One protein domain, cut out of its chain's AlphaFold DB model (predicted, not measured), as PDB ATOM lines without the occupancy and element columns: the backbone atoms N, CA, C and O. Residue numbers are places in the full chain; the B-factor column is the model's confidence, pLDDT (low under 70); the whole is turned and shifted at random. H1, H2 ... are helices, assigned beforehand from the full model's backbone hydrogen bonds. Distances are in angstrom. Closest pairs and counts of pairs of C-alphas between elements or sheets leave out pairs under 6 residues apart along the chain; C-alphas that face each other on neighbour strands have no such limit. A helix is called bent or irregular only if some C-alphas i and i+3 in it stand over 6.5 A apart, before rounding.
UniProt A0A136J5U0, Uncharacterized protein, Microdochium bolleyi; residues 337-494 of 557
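This is residues 337 to 494 of the 557 residues of an uncharacterized protein of Microdochium bolleyi (UniProt A0A136J5U0). A flat, loose bundle of helices, H2b, H3, H4, H5 and H6, is drawn out at one end by the small hairpin of H1 and H2a. H2a and H2b are arms of the long bent helix H2, and short H7 touches no helix. The printed part has 158 residues with seven named helices, H1 to H7 in chain order, and no named strand: all helix. Its radius of gyration of the C-alphas is 20.6 A and its spans are 68 by 43 by 23 A.

H1, residues 337 to 344, forms a hairpin with H2a, residues 349 to 359; their closest C-alphas, of Ala 343 and Ala 352, are 4.0 A apart. H2, residues 349 to 384, was assigned as one helix by its hydrogen bonds but is bent: C-alphas 359 and 362 are 7.3 A apart, and H2a and H2b, residues 362 to 384, stand at a steep tilt of 39 degrees. H3, residues 388 to 406, forms hairpins with H2b and with H4, residues 421 to 434; the closest C-alphas of H3 and H4, of Gly 403 and Gly 434, are 4.1 A apart. H5, residues 438 to 451, and H6, residues 462 to 482, form a hairpin at a shallow tilt of 3 degrees, with closest C-alphas, of Thr 447 and Val 468, 6.0 A apart. H7, residues 490 to 493, is apart from the other helices. Every O i to N i+4 pair is within hydrogen-bond range in H1, H2a, H5 and H6, against 17 of 19 in H2b, 12 of 15 in H3 and 7 of 10 in H4.

H1 begins at C-alpha 337 (11.176, 39.911, -24.121), and H7 ends at C-alpha 493 (1.067, 48.787, -61.438). H2b measures 33.6 A and H6 30.5 A.

The printed part has no cut. The H3 to H4 link is long, and pLDDT is under 70 in residues 407 to 418 and 484 to 487.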
ATOM      1  N   HIS A 337      10.909  38.925 -25.172       91.44
ATOM      2  CA  HIS A 337      11.176  39.911 -24.121       91.44
ATOM      3  C   HIS A 337      10.121  39.832 -23.013       91.44
ATOM      4  O   HIS A 337      10.462  39.595 -21.855       91.44
ATOM      5  N   GLU A 338       8.842  39.928 -23.388       91.56
ATOM      6  CA  GLU A 338       7.723  39.842 -22.446       91.56
ATOM      7  C   GLU A 338       7.722  38.505 -21.689       91.56
ATOM      8  O   GLU A 338       7.603  38.480 -20.462       91.56
ATOM      9  N   ALA A 339       7.913  37.391 -22.404       92.81
ATOM     10  CA  ALA A 339       7.903  36.057 -21.819       92.81
ATOM     11  C   ALA A 339       8.994  35.909 -20.751       92.81
ATOM     12  O   ALA A 339       8.734  35.383 -19.669       92.81
ATOM     13  N   LEU A 340      10.211  36.390 -21.027       92.31
ATOM     14  CA  LEU A 340      11.323  36.295 -20.085       92.31
ATOM     15  C   LEU A 340      11.169  37.240 -18.892       92.31
ATOM     16  O   LEU A 340      11.562  36.865 -17.787       92.31
ATOM     17  N   ASP A 341      10.615  38.435 -19.076       93.38
ATOM     18  CA  ASP A 341      10.428  39.378 -17.972       93.38
ATOM     19  C   ASP A 341       9.317  38.921 -17.022       93.38
ATOM     20  O   ASP A 341       9.528  38.888 -15.805       93.38
ATOM     21  N   ARG A 342       8.191  38.424 -17.553       93.38
ATOM     22  CA  ARG A 342       7.138  37.800 -16.735       93.38
ATOM     23  C   ARG A 342       7.628  36.532 -16.025       93.38
ATOM     24  O   ARG A 342       7.332  36.321 -14.848       93.38
ATOM     25  N   ALA A 343       8.433  35.711 -16.701       92.12
ATOM     26  CA  ALA A 343       9.014  34.506 -16.114       92.12
ATOM     27  C   ALA A 343       9.943  34.806 -14.930       92.12
ATOM     28  O   ALA A 343       9.882  34.116 -13.916       92.12
ATOM     29  N   LYS A 344      10.784  35.847 -15.023       90.50
ATOM     30  CA  LYS A 344      11.661  36.272 -13.913       90.50
ATOM     31  C   LYS A 344      10.873  36.778 -12.705       90.50
ATOM     32  O   LYS A 344      11.333  36.608 -11.583       90.50
ATOM     33  N   ALA A 345       9.711  37.389 -12.932       91.25
ATOM     34  CA  ALA A 345       8.823  37.859 -11.871       91.25
ATOM     35  C   ALA A 345       8.001  36.729 -11.215       91.25
ATOM     36  O   ALA A 345       7.304  36.959 -10.229       91.25
ATOM     37  N   SER A 346       8.062  35.507 -11.754       88.31
ATOM     38  CA  SER A 346       7.289  34.366 -11.264       88.31
ATOM     39  C   SER A 346       7.954  33.699 -10.052       88.31
ATOM     40  O   SER A 346       9.170  33.538 -10.003       88.31
ATOM     41  N   GLY A 347       7.154  33.229  -9.088       79.88
ATOM     42  CA  GLY A 347       7.621  32.652  -7.814       79.88
ATOM     43  C   GLY A 347       8.251  31.248  -7.874       79.88
ATOM     44  O   GLY A 347       8.221  30.534  -6.875       79.88
ATOM     45  N   GLY A 348       8.774  30.807  -9.025       85.31
ATOM     46  CA  GLY A 348       9.415  29.495  -9.191       85.31
ATOM     47  C   GLY A 348       9.429  28.983 -10.637       85.31
ATOM     48  O   GLY A 348       8.745  29.526 -11.502       85.31
ATOM     49  N   SER A 349      10.185  27.908 -10.902       84.94
ATOM     50  CA  SER A 349      10.410  27.392 -12.269       84.94
ATOM     51  C   SER A 349       9.117  26.980 -12.992       84.94
ATOM     52  O   SER A 349       8.920  27.340 -14.151       84.94
ATOM     53  N   ASN A 350       8.186  26.316 -12.296       87.69
ATOM     54  CA  ASN A 350       6.899  25.910 -12.880       87.69
ATOM     55  C   ASN A 350       6.007  27.112 -13.226       87.69
ATOM     56  O   ASN A 350       5.368  27.128 -14.273       87.69
ATOM     57  N   ALA A 351       5.981  28.138 -12.368       91.06
ATOM     58  CA  ALA A 351       5.231  29.365 -12.633       91.06
ATOM     59  C   ALA A 351       5.859  30.163 -13.790       91.06
ATOM     60  O   ALA A 351       5.146  30.671 -14.651       91.06
ATOM     61  N   ALA A 352       7.193  30.198 -13.855       91.12
ATOM     62  CA  ALA A 352       7.931  30.797 -14.959       91.12
ATOM     63  C   ALA A 352       7.650  30.085 -16.295       91.12
ATOM     64  O   ALA A 352       7.398  30.745 -17.299       91.12
ATOM     65  N   GLU A 353       7.645  28.748 -16.316       92.12
ATOM     66  CA  GLU A 353       7.272  27.958 -17.499       92.12
ATOM     67  C   GLU A 353       5.833  28.237 -17.936       92.12
ATOM     68  O   GLU A 353       5.602  28.514 -19.116       92.12
ATOM     69  N   ALA A 354       4.888  28.234 -16.994       91.44
ATOM     70  CA  ALA A 354       3.493  28.536 -17.279       91.44
ATOM     71  C   ALA A 354       3.330  29.943 -17.874       91.44
ATOM     72  O   ALA A 354       2.626  30.099 -18.870       91.44
ATOM     73  N   SER A 355       4.036  30.941 -17.327       91.81
ATOM     74  CA  SER A 355       4.014  32.308 -17.852       91.81
ATOM     75  C   SER A 355       4.592  32.399 -19.265       91.81
ATOM     76  O   SER A 355       4.015  33.088 -20.101       91.81
ATOM     77  N   ILE A 356       5.703  31.714 -19.562       91.94
ATOM     78  CA  ILE A 356       6.281  31.693 -20.919       91.94
ATOM     79  C   ILE A 356       5.287  31.069 -21.897       91.94
ATOM     80  O   ILE A 356       5.056  31.607 -22.980       91.94
ATOM     81  N   ARG A 357       4.685  29.938 -21.517       90.88
ATOM     82  CA  ARG A 357       3.708  29.230 -22.346       90.88
ATOM     83  C   ARG A 357       2.486  30.097 -22.645       90.88
ATOM     84  O   ARG A 357       2.027  30.100 -23.782       90.88
ATOM     85  N   GLU A 358       1.982  30.824 -21.652       92.50
ATOM     86  CA  GLU A 358       0.861  31.750 -21.824       92.50
ATOM     87  C   GLU A 358       1.215  32.894 -22.782       92.50
ATOM     88  O   GLU A 358       0.488  33.127 -23.746       92.50
ATOM     89  N   THR A 359       2.365  33.552 -22.592       93.38
ATOM     90  CA  THR A 359       2.821  34.633 -23.484       93.38
ATOM     91  C   THR A 359       3.028  34.154 -24.927       93.38
ATOM     92  O   THR A 359       2.746  34.890 -25.872       93.38
ATOM     93  N   LEU A 360       3.486  32.913 -25.131       92.88
ATOM     94  CA  LEU A 360       3.707  32.335 -26.463       92.88
ATOM     95  C   LEU A 360       2.455  31.693 -27.090       92.88
ATOM     96  O   LEU A 360       2.508  31.289 -28.252       92.88
ATOM     97  N   ALA A 361       1.322  31.595 -26.390       92.06
ATOM     98  CA  ALA A 361       0.125  30.951 -26.939       92.06
ATOM     99  C   ALA A 361      -0.371  31.595 -28.258       92.06
ATOM    100  O   ALA A 361      -0.567  30.851 -29.225       92.06
ATOM    101  N   PRO A 362      -0.451  32.938 -28.389       92.81
ATOM    102  CA  PRO A 362      -0.851  33.582 -29.647       92.81
ATOM    103  C   PRO A 362       0.081  33.287 -30.835       92.81
ATOM    104  O   PRO A 362      -0.356  33.288 -31.986       92.81
ATOM    105  N   TYR A 363       1.365  33.006 -30.576       95.25
ATOM    106  CA  TYR A 363       2.334  32.631 -31.611       95.25
ATOM    107  C   TYR A 363       2.001  31.276 -32.248       95.25
ATOM    108  O   TYR A 363       2.105  31.106 -33.466       95.25
ATOM    109  N   ASN A 364       1.556  30.316 -31.433       92.12
ATOM    110  CA  ASN A 364       1.167  28.989 -31.906       92.12
ATOM    111  C   ASN A 364      -0.076  29.048 -32.800       92.12
ATOM    112  O   ASN A 364      -0.115  28.385 -33.836       92.12
ATOM    113  N   ASP A 365      -1.074  29.849 -32.421       90.25
ATOM    114  CA  ASP A 365      -2.302  30.003 -33.207       90.25
ATOM    115  C   ASP A 365      -2.034  30.710 -34.541       90.25
ATOM    116  O   ASP A 365      -2.517  30.262 -35.583       90.25
ATOM    117  N   PHE A 366      -1.176  31.736 -34.533       93.50
ATOM    118  CA  PHE A 366      -0.689  32.398 -35.745       93.50
ATOM    119  C   PHE A 366      -0.075  31.396 -36.744       93.50
ATOM    120  O   PHE A 366      -0.494  31.326 -37.902       93.50
ATOM    121  N   LEU A 367       0.866  30.558 -36.298       94.75
ATOM    122  CA  LEU A 367       1.531  29.578 -37.166       94.75
ATOM    123  C   LEU A 367       0.631  28.414 -37.597       94.75
ATOM    124  O   LEU A 367       0.863  27.819 -38.654       94.75
ATOM    125  N   ARG A 368      -0.405  28.085 -36.817       91.00
ATOM    126  CA  ARG A 368      -1.367  27.036 -37.181       91.00
ATOM    127  C   ARG A 368      -2.115  27.394 -38.467       91.00
ATOM    128  O   ARG A 368      -2.300  26.510 -39.303       91.00
ATOM    129  N   GLY A 369      -2.508  28.661 -38.625       90.69
ATOM    130  CA  GLY A 369      -3.244  29.162 -39.793       90.69
ATOM    131  C   GLY A 369      -2.368  29.618 -40.966       90.69
ATOM    132  O   GLY A 369      -2.836  29.626 -42.105       90.69
ATOM    133  N   LEU A 370      -1.101  29.966 -40.715       95.00
ATOM    134  CA  LEU A 370      -0.210  30.526 -41.732       95.00
ATOM    135  C   LEU A 370       0.055  29.556 -42.893       95.00
ATOM    136  O   LEU A 370      -0.325  29.829 -44.030       95.00
ATOM    137  N   HIS A 371       0.691  28.411 -42.628       95.94
ATOM    138  CA  HIS A 371       1.111  27.488 -43.690       95.94
ATOM    139  C   HIS A 371      -0.043  26.881 -44.496       95.94
ATOM    140  O   HIS A 371       0.112  26.812 -45.710       95.94
ATOM    141  N   PRO A 372      -1.199  26.509 -43.907       96.50
ATOM    142  CA  PRO A 372      -2.359  26.096 -44.693       96.50
ATOM    143  C   PRO A 372      -2.834  27.178 -45.671       96.50
ATOM    144  O   PRO A 372      -3.111  26.870 -46.823       96.50
ATOM    145  N   SER A 373      -2.869  28.450 -45.252       96.50
ATOM    146  CA  SER A 373      -3.270  29.539 -46.156       96.50
ATOM    147  C   SER A 373      -2.273  29.752 -47.300       96.50
ATOM    148  O   SER A 373      -2.681  29.945 -48.444       96.50
ATOM    149  N   LEU A 374      -0.970  29.630 -47.020       98.00
ATOM    150  CA  LEU A 374       0.076  29.701 -48.042       98.00
ATOM    151  C   LEU A 374       0.065  28.487 -48.986       98.00
ATOM    152  O   LEU A 374       0.442  28.622 -50.149       98.00
ATOM    153  N   ASP A 375      -0.352  27.309 -48.512       98.12
ATOM    154  CA  ASP A 375      -0.534  26.122 -49.354       98.12
ATOM    155  C   ASP A 375      -1.724  26.304 -50.304       98.12
ATOM    156  O   ASP A 375      -1.571  26.105 -51.509       98.12
ATOM    157  N   THR A 376      -2.866  26.796 -49.807       97.94
ATOM    158  CA  THR A 376      -4.017  27.172 -50.649       97.94
ATOM    159  C   THR A 376      -3.618  28.191 -51.714       97.94
ATOM    160  O   THR A 376      -3.924  27.988 -52.888       97.94
ATOM    161  N   MET A 377      -2.887  29.245 -51.330       98.62
ATOM    162  CA  MET A 377      -2.342  30.239 -52.263       98.62
ATOM    163  C   MET A 377      -1.475  29.585 -53.348       98.62
ATOM    164  O   MET A 377      -1.656  29.844 -54.536       98.62
ATOM    165  N   ASN A 378      -0.550  28.706 -52.955       98.75
ATOM    166  CA  ASN A 378       0.316  28.019 -53.904       98.75
ATOM    167  C   ASN A 378      -0.490  27.147 -54.877       98.75
ATOM    168  O   ASN A 378      -0.290  27.216 -56.086       98.75
ATOM    169  N   ARG A 379      -1.426  26.343 -54.368       98.56
ATOM    170  CA  ARG A 379      -2.255  25.459 -55.198       98.56
ATOM    171  C   ARG A 379      -3.134  26.244 -56.161       98.56
ATOM    172  O   ARG A 379      -3.213  25.868 -57.325       98.56
ATOM    173  N   PHE A 380      -3.751  27.332 -55.700       98.88
ATOM    174  CA  PHE A 380      -4.537  28.229 -56.544       98.88
ATOM    175  C   PHE A 380      -3.727  28.704 -57.752       98.88
ATOM    176  O   PHE A 380      -4.150  28.501 -58.888       98.88
ATOM    177  N   LEU A 381      -2.521  29.225 -57.515       98.81
ATOM    178  CA  LEU A 381      -1.643  29.699 -58.582       98.81
ATOM    179  C   LEU A 381      -1.221  28.574 -59.539       98.81
ATOM    180  O   LEU A 381      -1.338  28.738 -60.749       98.81
ATOM    181  N   TYR A 382      -0.805  27.412 -59.023       98.81
ATOM    182  CA  TYR A 382      -0.429  26.265 -59.865       98.81
ATOM    183  C   TYR A 382      -1.592  25.756 -60.723       98.81
ATOM    184  O   TYR A 382      -1.378  25.342 -61.859       98.81
ATOM    185  N   HIS A 383      -2.825  25.788 -60.212       98.62
ATOM    186  CA  HIS A 383      -3.995  25.447 -61.017       98.62
ATOM    187  C   HIS A 383      -4.263  26.503 -62.095       98.62
ATOM    188  O   HIS A 383      -4.519  26.127 -63.236       98.62
ATOM    189  N   CYS A 384      -4.126  27.796 -61.785       98.69
ATOM    190  CA  CYS A 384      -4.225  28.858 -62.788       98.69
ATOM    191  C   CYS A 384      -3.156  28.747 -63.887       98.69
ATOM    192  O   CYS A 384      -3.439  29.107 -65.021       98.69
ATOM    193  N   PHE A 385      -1.960  28.220 -63.607       98.00
ATOM    194  CA  PHE A 385      -0.897  28.073 -64.618       98.00
ATOM    195  C   PHE A 385      -1.192  27.015 -65.692       98.00
ATOM    196  O   PHE A 385      -0.467  26.929 -66.678       98.00
ATOM    197  N   ARG A 386      -2.267  26.232 -65.535       96.44
ATOM    198  CA  ARG A 386      -2.701  25.237 -66.525       96.44
ATOM    199  C   ARG A 386      -3.422  25.826 -67.738       96.44
ATOM    200  O   ARG A 386      -3.598  25.113 -68.718       96.44
ATOM    201  N   ASP A 387      -3.851  27.084 -67.670       96.25
ATOM    202  CA  ASP A 387      -4.379  27.830 -68.815       96.25
ATOM    203  C   ASP A 387      -3.818  29.265 -68.781       96.25
ATOM    204  O   ASP A 387      -3.959  29.952 -67.764       96.25
ATOM    205  N   PRO A 388      -3.205  29.759 -69.871       95.44
ATOM    206  CA  PRO A 388      -2.596  31.088 -69.898       95.44
ATOM    207  C   PRO A 388      -3.533  32.236 -69.516       95.44
ATOM    208  O   PRO A 388      -3.090  33.215 -68.915       95.44
ATOM    209  N   ARG A 389      -4.834  32.134 -69.820       96.19
ATOM    210  CA  ARG A 389      -5.825  33.163 -69.472       96.19
ATOM    211  C   ARG A 389      -6.104  33.156 -67.975       96.19
ATOM    212  O   ARG A 389      -6.255  34.218 -67.381       96.19
ATOM    213  N   LEU A 390      -6.147  31.979 -67.349       98.25
ATOM    214  CA  LEU A 390      -6.329  31.867 -65.900       98.25
ATOM    215  C   LEU A 390      -5.104  32.386 -65.145       98.25
ATOM    216  O   LEU A 390      -5.255  33.090 -64.148       98.25
ATOM    217  N   GLY A 391      -3.896  32.092 -65.624       97.62
ATOM    218  CA  GLY A 391      -2.669  32.657 -65.068       97.62
ATOM    219  C   GLY A 391      -2.645  34.188 -65.138       97.62
ATOM    220  O   GLY A 391      -2.451  34.857 -64.120       97.62
ATOM    221  N   GLU A 392      -2.901  34.727 -66.333       96.62
ATOM    222  CA  GLU A 392      -2.829  36.157 -66.650       96.62
ATOM    223  C   GLU A 392      -3.929  36.998 -65.992       96.62
ATOM    224  O   GLU A 392      -3.643  38.111 -65.548       96.62
ATOM    225  N   ARG A 393      -5.168  36.486 -65.950       97.56
ATOM    226  CA  ARG A 393      -6.382  37.257 -65.606       97.56
ATOM    227  C   ARG A 393      -6.991  36.882 -64.258       97.56
ATOM    228  O   ARG A 393      -7.876  37.580 -63.773       97.56
ATOM    229  N   VAL A 394      -6.550  35.777 -63.653       98.56
ATOM    230  CA  VAL A 394      -7.086  35.296 -62.373       98.56
ATOM    231  C   VAL A 394      -5.965  35.164 -61.352       98.56
ATOM    232  O   VAL A 394      -5.871  35.994 -60.453       98.56
ATOM    233  N   GLY A 395      -5.077  34.182 -61.501       98.19
ATOM    234  CA  GLY A 395      -4.094  33.824 -60.475       98.19
ATOM    235  C   GLY A 395      -3.222  34.997 -60.019       98.19
ATOM    236  O   GLY A 395      -3.251  35.386 -58.849       98.19
ATOM    237  N   VAL A 396      -2.453  35.577 -60.944       97.50
ATOM    238  CA  VAL A 396      -1.499  36.653 -60.624       97.50
ATOM    239  C   VAL A 396      -2.188  37.965 -60.216       97.50
ATOM    240  O   VAL A 396      -1.802  38.510 -59.176       97.50
ATOM    241  N   PRO A 397      -3.223  38.460 -60.929       96.38
ATOM    242  CA  PRO A 397      -3.960  39.653 -60.509       96.38
ATOM    243  C   PRO A 397      -4.566  39.531 -59.112       96.38
ATOM    244  O   PRO A 397      -4.400  40.444 -58.305       96.38
ATOM    245  N   TRP A 398      -5.204  38.400 -58.781       97.38
ATOM    246  CA  TRP A 398      -5.760  38.177 -57.442       97.38
ATOM    247  C   TRP A 398      -4.690  38.141 -56.365       97.38
ATOM    248  O   TRP A 398      -4.884  38.704 -55.286       97.38
ATOM    249  N   GLN A 399      -3.560  37.496 -56.648       96.88
ATOM    250  CA  GLN A 399      -2.461  37.426 -55.699       96.88
ATOM    251  C   GLN A 399      -1.879  38.807 -55.401       96.88
ATOM    252  O   GLN A 399      -1.620  39.131 -54.240       96.88
ATOM    253  N   TYR A 400      -1.696  39.631 -56.432       92.56
ATOM    254  CA  TYR A 400      -1.205  40.987 -56.239       92.56
ATOM    255  C   TYR A 400      -2.248  41.869 -55.548       92.56
ATOM    256  O   TYR A 400      -1.921  42.540 -54.571       92.56
ATOM    257  N   TYR A 401      -3.513  41.795 -55.974       92.56
ATOM    258  CA  TYR A 401      -4.625  42.507 -55.352       92.56
ATOM    259  C   TYR A 401      -4.739  42.203 -53.857       92.56
ATOM    260  O   TYR A 401      -4.719  43.125 -53.045       92.56
ATOM    261  N   ALA A 402      -4.808  40.927 -53.472       93.06
ATOM    262  CA  ALA A 402      -4.927  40.530 -52.073       93.06
ATOM    263  C   ALA A 402      -3.671  40.905 -51.275       93.06
ATOM    264  O   ALA A 402      -3.771  41.450 -50.172       93.06
ATOM    265  N   GLY A 403      -2.486  40.659 -51.844       91.00
ATOM    266  CA  GLY A 403      -1.206  40.971 -51.220       91.00
ATOM    267  C   GLY A 403      -1.009  42.462 -50.956       91.00
ATOM    268  O   GLY A 403      -0.528  42.813 -49.881       91.00
ATOM    269  N   ALA A 404      -1.402  43.333 -51.885       85.94
ATOM    270  CA  ALA A 404      -1.308  44.783 -51.734       85.94
ATOM    271  C   ALA A 404      -2.473  45.362 -50.913       85.94
ATOM    272  O   ALA A 404      -2.266  46.286 -50.131       85.94
ATOM    273  N   SER A 405      -3.674  44.779 -51.008       83.06
ATOM    274  CA  SER A 405      -4.851  45.230 -50.257       83.06
ATOM    275  C   SER A 405      -4.738  44.918 -48.773       83.06
ATOM    276  O   SER A 405      -5.022  45.779 -47.951       83.06
ATOM    277  N   VAL A 406      -4.338  43.707 -48.380       82.00
ATOM    278  CA  VAL A 406      -4.053  43.393 -46.962       82.00
ATOM    279  C   VAL A 406      -2.710  43.995 -46.537       82.00
ATOM    280  O   VAL A 406      -2.475  44.262 -45.357       82.00
ATOM    281  N   GLY A 407      -1.842  44.195 -47.526       69.00
ATOM    282  CA  GLY A 407      -0.523  44.768 -47.404       69.00
ATOM    283  C   GLY A 407      -0.493  46.274 -47.119       69.00
ATOM    284  O   GLY A 407      -1.504  46.938 -46.899       69.00
ATOM    285  N   PHE A 408       0.725  46.807 -47.160       64.69
ATOM    286  CA  PHE A 408       0.996  48.224 -47.310       64.69
ATOM    287  C   PHE A 408       1.551  48.393 -48.721       64.69
ATOM    288  O   PHE A 408       2.671  47.953 -48.980       64.69
ATOM    289  N   ASP A 409       0.792  48.999 -49.636       59.16
ATOM    290  CA  ASP A 409       1.373  49.509 -50.880       59.16
ATOM    291  C   ASP A 409       1.877  50.940 -50.616       59.16
ATOM    292  O   ASP A 409       1.079  51.851 -50.384       59.16
ATOM    293  N   PRO A 410       3.201  51.175 -50.588       50.19
ATOM    294  CA  PRO A 410       3.758  52.491 -50.294       50.19
ATOM    295  C   PRO A 410       3.493  53.525 -51.402       50.19
ATOM    296  O   PRO A 410       3.711  54.713 -51.178       50.19
ATOM    297  N   VAL A 411       2.996  53.122 -52.582       49.28
ATOM    298  CA  VAL A 411       2.542  54.074 -53.615       49.28
ATOM    299  C   VAL A 411       1.213  54.746 -53.230       49.28
ATOM    300  O   VAL A 411       0.930  55.853 -53.690       49.28
ATOM    301  N   HIS A 412       0.453  54.131 -52.321       48.53
ATOM    302  CA  HIS A 412      -0.854  54.583 -51.816       48.53
ATOM    303  C   HIS A 412      -0.749  55.447 -50.593       48.53
ATOM    304  O   HIS A 412      -1.607  56.293 -50.340       48.53
ATOM    305  N   ILE A 413       0.310  55.226 -49.830       50.78
ATOM    306  CA  ILE A 413       0.611  56.046 -48.681       50.78
ATOM    307  C   ILE A 413       1.242  57.319 -49.244       50.78
ATOM    308  O   ILE A 413       2.431  57.374 -49.549       50.78
ATOM    309  N   GLN A 414       0.414  58.341 -49.464       41.25
ATOM    310  CA  GLN A 414       0.876  59.701 -49.717       41.25
ATOM    311  C   GLN A 414       1.727  60.153 -48.512       41.25
ATOM    312  O   GLN A 414       1.195  60.635 -47.518       41.25
ATOM    313  N   GLY A 415       3.044  59.926 -48.560       48.16
ATOM    314  CA  GLY A 415       3.998  60.376 -47.542       48.16
ATOM    315  C   GLY A 415       5.175  59.424 -47.310       48.16
ATOM    316  O   GLY A 415       5.136  58.247 -47.657       48.16
ATOM    317  N   THR A 416       6.230  59.932 -46.669       46.31
ATOM    318  CA  THR A 416       7.367  59.141 -46.178       46.31
ATOM    319  C   THR A 416       6.916  58.248 -45.022       46.31
ATOM    320  O   THR A 416       7.006  58.622 -43.851       46.31
ATOM    321  N   PHE A 417       6.377  57.073 -45.331       54.84
ATOM    322  CA  PHE A 417       5.920  56.155 -44.297       54.84
ATOM    323  C   PHE A 417       7.108  55.449 -43.640       54.84
ATOM    324  O   PHE A 417       7.768  54.601 -44.240       54.84
ATOM    325  N   THR A 418       7.383  55.799 -42.385       60.44
ATOM    326  CA  THR A 418       8.376  55.099 -41.567       60.44
ATOM    327  C   THR A 418       7.666  54.016 -40.768       60.44
ATOM    328  O   THR A 418       6.959  54.325 -39.817       60.44
ATOM    329  N   LEU A 419       7.869  52.746 -41.132       70.19
ATOM    330  CA  LEU A 419       7.425  51.613 -40.317       70.19
ATOM    331  C   LEU A 419       8.228  51.568 -39.014       70.19
ATOM    332  O   LEU A 419       9.414  51.207 -39.016       70.19
ATOM    333  N   ASP A 420       7.582  51.908 -37.902       79.19
ATOM    334  CA  ASP A 420       8.118  51.607 -36.578       79.19
ATOM    335  C   ASP A 420       7.987  50.104 -36.249       79.19
ATOM    336  O   ASP A 420       7.390  49.315 -36.991       79.19
ATOM    337  N   ARG A 421       8.595  49.682 -35.135       81.62
ATOM    338  CA  ARG A 421       8.621  48.275 -34.706       81.62
ATOM    339  C   ARG A 421       7.218  47.700 -34.484       81.62
ATOM    340  O   ARG A 421       6.954  46.572 -34.899       81.62
ATOM    341  N   ALA A 422       6.326  48.461 -33.856       81.62
ATOM    342  CA  ALA A 422       4.983  48.002 -33.515       81.62
ATOM    343  C   ALA A 422       4.101  47.877 -34.766       81.62
ATOM    344  O   ALA A 422       3.406  46.874 -34.950       81.62
ATOM    345  N   GLN A 423       4.173  48.864 -35.660       82.31
ATOM    346  CA  GLN A 423       3.469  48.871 -36.939       82.31
ATOM    347  C   GLN A 423       3.949  47.737 -37.845       82.31
ATOM    348  O   GLN A 423       3.120  47.023 -38.408       82.31
ATOM    349  N   TYR A 424       5.266  47.519 -37.937       85.62
ATOM    350  CA  TYR A 424       5.827  46.402 -38.698       85.62
ATOM    351  C   TYR A 424       5.354  45.052 -38.160       85.62
ATOM    352  O   TYR A 424       4.957  44.189 -38.937       85.62
ATOM    353  N   LEU A 425       5.355  44.856 -36.839       86.56
ATOM    354  CA  LEU A 425       4.924  43.584 -36.268       86.56
ATOM    355  C   LEU A 425       3.435  43.327 -36.525       86.56
ATOM    356  O   LEU A 425       3.056  42.222 -36.924       86.56
ATOM    357  N   LYS A 426       2.588  44.347 -36.333       86.25
ATOM    358  CA  LYS A 426       1.164  44.267 -36.677       86.25
ATOM    359  C   LYS A 426       0.991  43.924 -38.154       86.25
ATOM    360  O   LYS A 426       0.165  43.086 -38.492       86.25
ATOM    361  N   TYR A 427       1.774  44.544 -39.021       85.75
ATOM    362  CA  TYR A 427       1.737  44.294 -40.452       85.75
ATOM    363  C   TYR A 427       2.134  42.875 -40.830       85.75
ATOM    364  O   TYR A 427       1.335  42.150 -41.415       85.75
ATOM    365  N   ALA A 428       3.344  42.462 -40.459       88.81
ATOM    366  CA  ALA A 428       3.910  41.179 -40.849       88.81
ATOM    367  C   ALA A 428       3.000  40.016 -40.422       88.81
ATOM    368  O   ALA A 428       2.822  39.058 -41.173       88.81
ATOM    369  N   ARG A 429       2.360  40.138 -39.251       89.81
ATOM    370  CA  ARG A 429       1.410  39.155 -38.714       89.81
ATOM    371  C   ARG A 429       0.056  39.090 -39.419       89.81
ATOM    372  O   ARG A 429      -0.647  38.106 -39.241       89.81
ATOM    373  N   ASN A 430      -0.351  40.144 -40.116       89.31
ATOM    374  CA  ASN A 430      -1.652  40.197 -40.787       89.31
ATOM    375  C   ASN A 430      -1.520  40.096 -42.308       89.31
ATOM    376  O   ASN A 430      -2.498  39.781 -42.975       89.31
ATOM    377  N   TRP A 431      -0.329  40.353 -42.856       91.19
ATOM    378  CA  TRP A 431      -0.119  40.419 -44.294       91.19
ATOM    379  C   TRP A 431      -0.377  39.079 -44.975       91.19
ATOM    380  O   TRP A 431      -1.229  39.011 -45.851       91.19
ATOM    381  N   HIS A 432       0.355  38.022 -44.600       92.44
ATOM    382  CA  HIS A 432       0.223  36.667 -45.168       92.44
ATOM    383  C   HIS A 432       0.212  36.608 -46.705       92.44
ATOM    384  O   HIS A 432      -0.374  35.699 -47.286       92.44
ATOM    385  N   SER A 433       0.820  37.590 -47.379       92.62
ATOM    386  CA  SER A 433       0.678  37.777 -48.829       92.62
ATOM    387  C   SER A 433      -0.790  37.854 -49.298       92.62
ATOM    388  O   SER A 433      -1.131  37.413 -50.383       92.62
ATOM    389  N   GLY A 434      -1.704  38.354 -48.468       94.25
ATOM    390  CA  GLY A 434      -3.139  38.393 -48.759       94.25
ATOM    391  C   GLY A 434      -3.832  37.029 -48.750       94.25
ATOM    392  O   GLY A 434      -5.042  36.973 -48.952       94.25
ATOM    393  N   ALA A 435      -3.116  35.937 -48.467       95.94
ATOM    394  CA  ALA A 435      -3.639  34.584 -48.612       95.94
ATOM    395  C   ALA A 435      -4.842  34.298 -47.703       95.94
ATOM    396  O   ALA A 435      -5.598  33.387 -47.989       95.94
ATOM    397  N   GLN A 436      -5.063  35.054 -46.627       94.31
ATOM    398  CA  GLN A 436      -6.226  34.882 -45.741       94.31
ATOM    399  C   GLN A 436      -7.381  35.853 -46.032       94.31
ATOM    400  O   GLN A 436      -8.368  35.867 -45.300       94.31
ATOM    401  N   MET A 437      -7.281  36.667 -47.085       94.12
ATOM    402  CA  MET A 437      -8.363  37.561 -47.485       94.12
ATOM    403  C   MET A 437      -9.606  36.741 -47.889       94.12
ATOM    404  O   MET A 437      -9.474  35.840 -48.718       94.12
ATOM    405  N   PRO A 438     -10.814  37.045 -47.373       95.44
ATOM    406  CA  PRO A 438     -12.009  36.244 -47.655       95.44
ATOM    407  C   PRO A 438     -12.323  36.088 -49.148       95.44
ATOM    408  O   PRO A 438     -12.497  34.968 -49.617       95.44
ATOM    409  N   ALA A 439     -12.308  37.186 -49.913       96.25
ATOM    410  CA  ALA A 439     -12.546  37.147 -51.358       96.25
ATOM    411  C   ALA A 439     -11.488  36.314 -52.105       96.25
ATOM    412  O   ALA A 439     -11.827  35.582 -53.031       96.25
ATOM    413  N   TYR A 440     -10.227  36.368 -51.661       97.81
ATOM    414  CA  TYR A 440      -9.150  35.541 -52.208       97.81
ATOM    415  C   TYR A 440      -9.382  34.051 -51.918       97.81
ATOM    416  O   TYR A 440      -9.229  33.216 -52.804       97.81
ATOM    417  N   GLN A 441      -9.786  33.702 -50.693       98.06
ATOM    418  CA  GLN A 441     -10.106  32.319 -50.327       98.06
ATOM    419  C   GLN A 441     -11.313  31.773 -51.106       98.06
ATOM    420  O   GLN A 441     -11.304  30.603 -51.481       98.06
ATOM    421  N   GLU A 442     -12.315  32.609 -51.397       98.38
ATOM    422  CA  GLU A 442     -13.470  32.239 -52.226       98.38
ATOM    423  C   GLU A 442     -13.044  31.875 -53.654       98.38
ATOM    424  O   GLU A 442     -13.298  30.750 -54.091       98.38
ATOM    425  N   ILE A 443     -12.334  32.768 -54.359       98.62
ATOM    426  CA  ILE A 443     -11.892  32.492 -55.735       98.62
ATOM    427  C   ILE A 443     -10.871  31.349 -55.794       98.62
ATOM    428  O   ILE A 443     -10.933  30.512 -56.698       98.62
ATOM    429  N   ALA A 444      -9.966  31.255 -54.813       98.69
ATOM    430  CA  ALA A 444      -9.009  30.159 -54.719       98.69
ATOM    431  C   ALA A 444      -9.725  28.816 -54.534       98.69
ATOM    432  O   ALA A 444      -9.434  27.858 -55.251       98.69
ATOM    433  N   GLY A 445     -10.692  28.750 -53.615       98.50
ATOM    434  CA  GLY A 445     -11.492  27.554 -53.366       98.50
ATOM    435  C   GLY A 445     -12.302  27.122 -54.587       98.50
ATOM    436  O   GLY A 445     -12.286  25.944 -54.944       98.50
ATOM    437  N   GLU A 446     -12.963  28.063 -55.267       98.38
ATOM    438  CA  GLU A 446     -13.738  27.785 -56.481       98.38
ATOM    439  C   GLU A 446     -12.850  27.272 -57.623       98.38
ATOM    440  O   GLU A 446     -13.154  26.240 -58.227       98.38
ATOM    441  N   THR A 447     -11.709  27.925 -57.852       98.75
ATOM    442  CA  THR A 447     -10.729  27.533 -58.876       98.75
ATOM    443  C   THR A 447     -10.164  26.142 -58.602       98.75
ATOM    444  O   THR A 447     -10.175  25.281 -59.481       98.75
ATOM    445  N   ILE A 448      -9.703  25.878 -57.372       98.62
ATOM    446  CA  ILE A 448      -9.144  24.572 -56.994       98.62
ATOM    447  C   ILE A 448     -10.209  23.481 -57.140       98.62
ATOM    448  O   ILE A 448      -9.918  22.421 -57.687       98.62
ATOM    449  N   ARG A 449     -11.450  23.730 -56.703       98.44
ATOM    450  CA  ARG A 449     -12.554  22.762 -56.814       98.44
ATOM    451  C   ARG A 449     -12.821  22.352 -58.264       98.44
ATOM    452  O   ARG A 449     -13.109  21.184 -58.508       98.44
ATOM    453  N   LEU A 450     -12.743  23.296 -59.200       98.62
ATOM    454  CA  LEU A 450     -12.997  23.047 -60.619       98.62
ATOM    455  C   LEU A 450     -11.798  22.407 -61.338       98.62
ATOM    456  O   LEU A 450     -11.995  21.526 -62.168       98.62
ATOM    457  N   LEU A 451     -10.564  22.814 -61.016       98.38
ATOM    458  CA  LEU A 451      -9.367  22.376 -61.749       98.38
ATOM    459  C   LEU A 451      -8.632  21.177 -61.139       98.38
ATOM    460  O   LEU A 451      -7.900  20.497 -61.861       98.38
ATOM    461  N   ALA A 452      -8.767  20.912 -59.836       97.50
ATOM    462  CA  ALA A 452      -8.059  19.811 -59.177       97.50
ATOM    463  C   ALA A 452      -8.464  18.406 -59.659       97.50
ATOM    464  O   ALA A 452      -7.570  17.564 -59.754       97.50
ATOM    465  N   PRO A 453      -9.741  18.125 -59.995       97.56
ATOM    466  CA  PRO A 453     -10.137  16.814 -60.515       97.56
ATOM    467  C   PRO A 453      -9.600  16.496 -61.918       97.56
ATOM    468  O   PRO A 453      -9.584  15.332 -62.306       97.56
ATOM    469  N   ILE A 454      -9.180  17.508 -62.685       97.69
ATOM    470  CA  ILE A 454      -8.693  17.335 -64.058       97.69
ATOM    471  C   ILE A 454      -7.251  16.790 -63.999       97.69
ATOM    472  O   ILE A 454      -6.385  17.475 -63.442       97.69
ATOM    473  N   PRO A 455      -6.942  15.615 -64.579       96.56
ATOM    474  CA  PRO A 455      -5.579  15.078 -64.628       96.56
ATOM    475  C   PRO A 455      -4.587  16.072 -65.239       96.56
ATOM    476  O   PRO A 455      -4.940  16.791 -66.165       96.56
ATOM    477  N   LEU A 456      -3.346  16.133 -64.737       95.19
ATOM    478  CA  LEU A 456      -2.346  17.135 -65.157       95.19
ATOM    479  C   LEU A 456      -2.085  17.146 -66.675       95.19
ATOM    480  O   LEU A 456      -1.944  18.225 -67.236       95.19
ATOM    481  N   GLY A 457      -2.054  15.973 -67.316       90.19
ATOM    482  CA  GLY A 457      -1.815  15.844 -68.760       90.19
ATOM    483  C   GLY A 457      -3.015  16.174 -69.651       90.19
ATOM    484  O   GLY A 457      -2.876  16.149 -70.868       90.19
ATOM    485  N   ASP A 458      -4.178  16.469 -69.065       94.25
ATOM    486  CA  ASP A 458      -5.383  16.808 -69.817       94.25
ATOM    487  C   ASP A 458      -5.518  18.333 -69.944       94.25
ATOM    488  O   ASP A 458      -5.230  19.089 -69.004       94.25
ATOM    489  N   LYS A 459      -6.013  18.792 -71.099       92.44
ATOM    490  CA  LYS A 459      -6.357  20.201 -71.326       92.44
ATOM    491  C   LYS A 459      -7.511  20.607 -70.406       92.44
ATOM    492  O   LYS A 459      -8.464  19.851 -70.221       92.44
ATOM    493  N   VAL A 460      -7.440  21.811 -69.840       96.00
ATOM    494  CA  VAL A 460      -8.547  22.362 -69.047       96.00
ATOM    495  C   VAL A 460      -9.732  22.634 -69.989       96.00
ATOM    496  O   VAL A 460      -9.538  23.334 -70.984       96.00
ATOM    497  N   PRO A 461     -10.940  22.101 -69.718       97.62
ATOM    498  CA  PRO A 461     -12.102  22.347 -70.563       97.62
ATOM    499  C   PRO A 461     -12.469  23.833 -70.625       97.62
ATOM    500  O   PRO A 461     -12.372  24.551 -69.626       97.62
ATOM    501  N   GLU A 462     -12.917  24.294 -71.791       97.62
ATOM    502  CA  GLU A 462     -13.211  25.712 -72.029       97.62
ATOM    503  C   GLU A 462     -14.297  26.237 -71.081       97.62
ATOM    504  O   GLU A 462     -14.171  27.325 -70.527       97.62
ATOM    505  N   GLU A 463     -15.332  25.444 -70.810       98.31
ATOM    506  CA  GLU A 463     -16.403  25.780 -69.875       98.31
ATOM    507  C   GLU A 463     -15.903  25.974 -68.436       98.31
ATOM    508  O   GLU A 463     -16.430  26.817 -67.704       98.31
ATOM    509  N   VAL A 464     -14.854  25.249 -68.034       98.62
ATOM    510  CA  VAL A 464     -14.208  25.425 -66.727       98.62
ATOM    511  C   VAL A 464     -13.437  26.739 -66.703       98.62
ATOM    512  O   VAL A 464     -13.571  27.500 -65.743       98.62
ATOM    513  N   VAL A 465     -12.682  27.043 -67.764       98.50
ATOM    514  CA  VAL A 465     -11.949  28.312 -67.882       98.50
ATOM    515  C   VAL A 465     -12.910  29.499 -67.818       98.50
ATOM    516  O   VAL A 465     -12.709  30.401 -67.004       98.50
ATOM    517  N   GLN A 466     -13.993  29.471 -68.598       98.62
ATOM    518  CA  GLN A 466     -15.010  30.526 -68.599       98.62
ATOM    519  C   GLN A 466     -15.704  30.673 -67.239       98.62
ATOM    520  O   GLN A 466     -15.933  31.793 -66.784       98.62
ATOM    521  N   SER A 467     -15.981  29.561 -66.549       98.62
ATOM    522  CA  SER A 467     -16.574  29.595 -65.205       98.62
ATOM    523  C   SER A 467     -15.663  30.297 -64.195       98.62
ATOM    524  O   SER A 467     -16.126  31.144 -63.433       98.62
ATOM    525  N   VAL A 468     -14.360  29.994 -64.209       98.81
ATOM    526  CA  VAL A 468     -13.386  30.629 -63.306       98.81
ATOM    527  C   VAL A 468     -13.190  32.109 -63.644       98.81
ATOM    528  O   VAL A 468     -13.118  32.931 -62.731       98.81
ATOM    529  N   LEU A 469     -13.148  32.474 -64.931       98.69
ATOM    530  CA  LEU A 469     -13.063  33.875 -65.359       98.69
ATOM    531  C   LEU A 469     -14.275  34.684 -64.870       98.69
ATOM    532  O   LEU A 469     -14.101  35.713 -64.217       98.69
ATOM    533  N   ALA A 470     -15.492  34.182 -65.089       98.31
ATOM    534  CA  ALA A 470     -16.716  34.847 -64.644       98.31
ATOM    535  C   ALA A 470     -16.801  34.963 -63.109       98.31
ATOM    536  O   ALA A 470     -17.223  35.993 -62.574       98.31
ATOM    537  N   ALA A 471     -16.377  33.923 -62.380       98.50
ATOM    538  CA  ALA A 471     -16.288  33.965 -60.924       98.50
ATOM    539  C   ALA A 471     -15.288  35.033 -60.453       98.50
ATOM    540  O   ALA A 471     -15.623  35.842 -59.587       98.50
ATOM    541  N   SER A 472     -14.100  35.070 -61.064       98.44
ATOM    542  CA  SER A 472     -13.045  36.046 -60.780       98.44
ATOM    543  C   SER A 472     -13.550  37.481 -60.927       98.44
ATOM    544  O   SER A 472     -13.445  38.261 -59.981       98.44
ATOM    545  N   GLU A 473     -14.163  37.821 -62.063       96.94
ATOM    546  CA  GLU A 473     -14.677  39.171 -62.327       96.94
ATOM    547  C   GLU A 473     -15.732  39.596 -61.299       96.94
ATOM    548  O   GLU A 473     -15.643  40.674 -60.705       96.94
ATOM    549  N   ARG A 474     -16.707  38.719 -61.027       97.25
ATOM    550  CA  ARG A 474     -17.784  38.974 -60.060       97.25
ATOM    551  C   ARG A 474     -17.246  39.192 -58.644       97.25
ATOM    552  O   ARG A 474     -17.673  40.125 -57.961       97.25
ATOM    553  N   ILE A 475     -16.335  38.331 -58.189       97.88
ATOM    554  CA  ILE A 475     -15.776  38.390 -56.831       97.88
ATOM    555  C   ILE A 475     -14.839  39.602 -56.695       97.88
ATOM    556  O   ILE A 475     -14.881  40.283 -55.668       97.88
ATOM    557  N   MET A 476     -14.057  39.933 -57.731       95.94
ATOM    558  CA  MET A 476     -13.137  41.080 -57.731       95.94
ATOM    559  C   MET A 476     -13.908  42.395 -57.641       95.94
ATOM    560  O   MET A 476     -13.620  43.217 -56.772       95.94
ATOM    561  N   ALA A 477     -14.940  42.565 -58.474       94.44
ATOM    562  CA  ALA A 477     -15.784  43.757 -58.462       94.44
ATOM    563  C   ALA A 477     -16.441  43.984 -57.091       94.44
ATOM    564  O   ALA A 477     -16.432  45.101 -56.570       94.44
ATOM    565  N   ARG A 478     -16.952  42.912 -56.468       95.00
ATOM    566  CA  ARG A 478     -17.517  42.965 -55.111       95.00
ATOM    567  C   ARG A 478     -16.457  43.358 -54.076       95.00
ATOM    568  O   ARG A 478     -16.683  44.265 -53.283       95.00
ATOM    569  N   SER A 479     -15.285  42.723 -54.119       93.19
ATOM    570  CA  SER A 479     -14.191  42.979 -53.176       93.19
ATOM    571  C   SER A 479     -13.651  44.413 -53.261       93.19
ATOM    572  O   SER A 479     -13.362  45.032 -52.235       93.19
ATOM    573  N   LEU A 480     -13.531  44.967 -54.470       90.19
ATOM    574  CA  LEU A 480     -13.150  46.365 -54.689       90.19
ATOM    575  C   LEU A 480     -14.184  47.331 -54.101       90.19
ATOM    576  O   LEU A 480     -13.806  48.277 -53.410       90.19
ATOM    577  N   ALA A 481     -15.477  47.064 -54.308       89.94
ATOM    578  CA  ALA A 481     -16.561  47.886 -53.768       89.94
ATOM    579  C   ALA A 481     -16.608  47.886 -52.228       89.94
ATOM    580  O   ALA A 481     -16.973  48.891 -51.623       89.94
ATOM    581  N   GLU A 482     -16.201  46.788 -51.587       87.94
ATOM    582  CA  GLU A 482     -16.113  46.665 -50.125       87.94
ATOM    583  C   GLU A 482     -14.876  47.365 -49.525       87.94
ATOM    584  O   GLU A 482     -14.834  47.609 -48.319       87.94
ATOM    585  N   ASN A 483     -13.873  47.723 -50.340       75.06
ATOM    586  CA  ASN A 483     -12.602  48.308 -49.888       75.06
ATOM    587  C   ASN A 483     -12.267  49.673 -50.543       75.06
ATOM    588  O   ASN A 483     -11.123  49.880 -50.959       75.06
ATOM    589  N   PRO A 484     -13.190  50.655 -50.590       65.38
ATOM    590  CA  PRO A 484     -13.001  51.895 -51.355       65.38
ATOM    591  C   PRO A 484     -11.909  52.820 -50.790       65.38
ATOM    592  O   PRO A 484     -11.424  53.709 -51.482       65.38
ATOM    593  N   ALA A 485     -11.497  52.622 -49.532       53.53
ATOM    594  CA  ALA A 485     -10.507  53.462 -48.852       53.53
ATOM    595  C   ALA A 485      -9.044  53.212 -49.287       53.53
ATOM    596  O   ALA A 485      -8.154  53.945 -48.862       53.53
ATOM    597  N   LYS A 486      -8.767  52.183 -50.103       63.47
ATOM    598  CA  LYS A 486      -7.418  51.843 -50.594       63.47
ATOM    599  C   LYS A 486      -7.331  52.157 -52.088       63.47
ATOM    600  O   LYS A 486      -7.627  51.299 -52.911       63.47
ATOM    601  N   ILE A 487      -6.949  53.385 -52.447       68.44
ATOM    602  CA  ILE A 487      -6.955  53.859 -53.851       68.44
ATOM    603  C   ILE A 487      -5.722  53.363 -54.630       68.44
ATOM    604  O   ILE A 487      -4.894  54.154 -55.069       68.44
ATOM    605  N   ILE A 488      -5.609  52.037 -54.761       80.19
ATOM    606  CA  ILE A 488      -4.839  51.278 -55.763       80.19
ATOM    607  C   ILE A 488      -4.583  51.961 -57.124       80.19
ATOM    608  O   ILE A 488      -5.539  51.957 -57.879       80.19
ATOM    609  N   ARG A 489      -3.388  52.463 -57.518       85.38
ATOM    610  CA  ARG A 489      -3.130  52.892 -58.922       85.38
ATOM    611  C   ARG A 489      -2.905  51.654 -59.787       85.38
ATOM    612  O   ARG A 489      -1.813  51.448 -60.319       85.38
ATOM    613  N   TRP A 490      -3.899  50.771 -59.831       88.50
ATOM    614  CA  TRP A 490      -3.797  49.443 -60.432       88.50
ATOM    615  C   TRP A 490      -3.353  49.522 -61.886       88.50
ATOM    616  O   TRP A 490      -2.465  48.763 -62.282       88.50
ATOM    617  N   ARG A 491      -3.853  50.516 -62.636       89.50
ATOM    618  CA  ARG A 491      -3.443  50.748 -64.024       89.50
ATOM    619  C   ARG A 491      -1.946  51.057 -64.143       89.50
ATOM    620  O   ARG A 491      -1.300  50.589 -65.076       89.50
ATOM    621  N   GLY A 492      -1.371  51.797 -63.195       90.25
ATOM    622  CA  GLY A 492       0.069  52.082 -63.175       90.25
ATOM    623  C   GLY A 492       0.924  50.880 -62.773       90.25
ATOM    624  O   GLY A 492       2.079  50.784 -63.181       90.25
ATOM    625  N   LYS A 493       0.355  49.938 -62.009       89.19
ATOM    626  CA  LYS A 493       1.067  48.787 -61.438       89.19
ATOM    627  C   LYS A 493       1.071  47.545 -62.321       89.19
ATOM    628  O   LYS A 493       2.107  46.894 -62.434       89.19
ATOM    629  N   ILE A 494      -0.078  47.194 -62.895       91.81
ATOM    630  CA  ILE A 494      -0.283  45.932 -63.612       91.81
ATOM    631  C   ILE A 494      -0.432  46.231 -65.098       91.81
ATOM    632  O   ILE A 494      -1.328  46.959 -65.515       91.81
TER     633      ILE A 494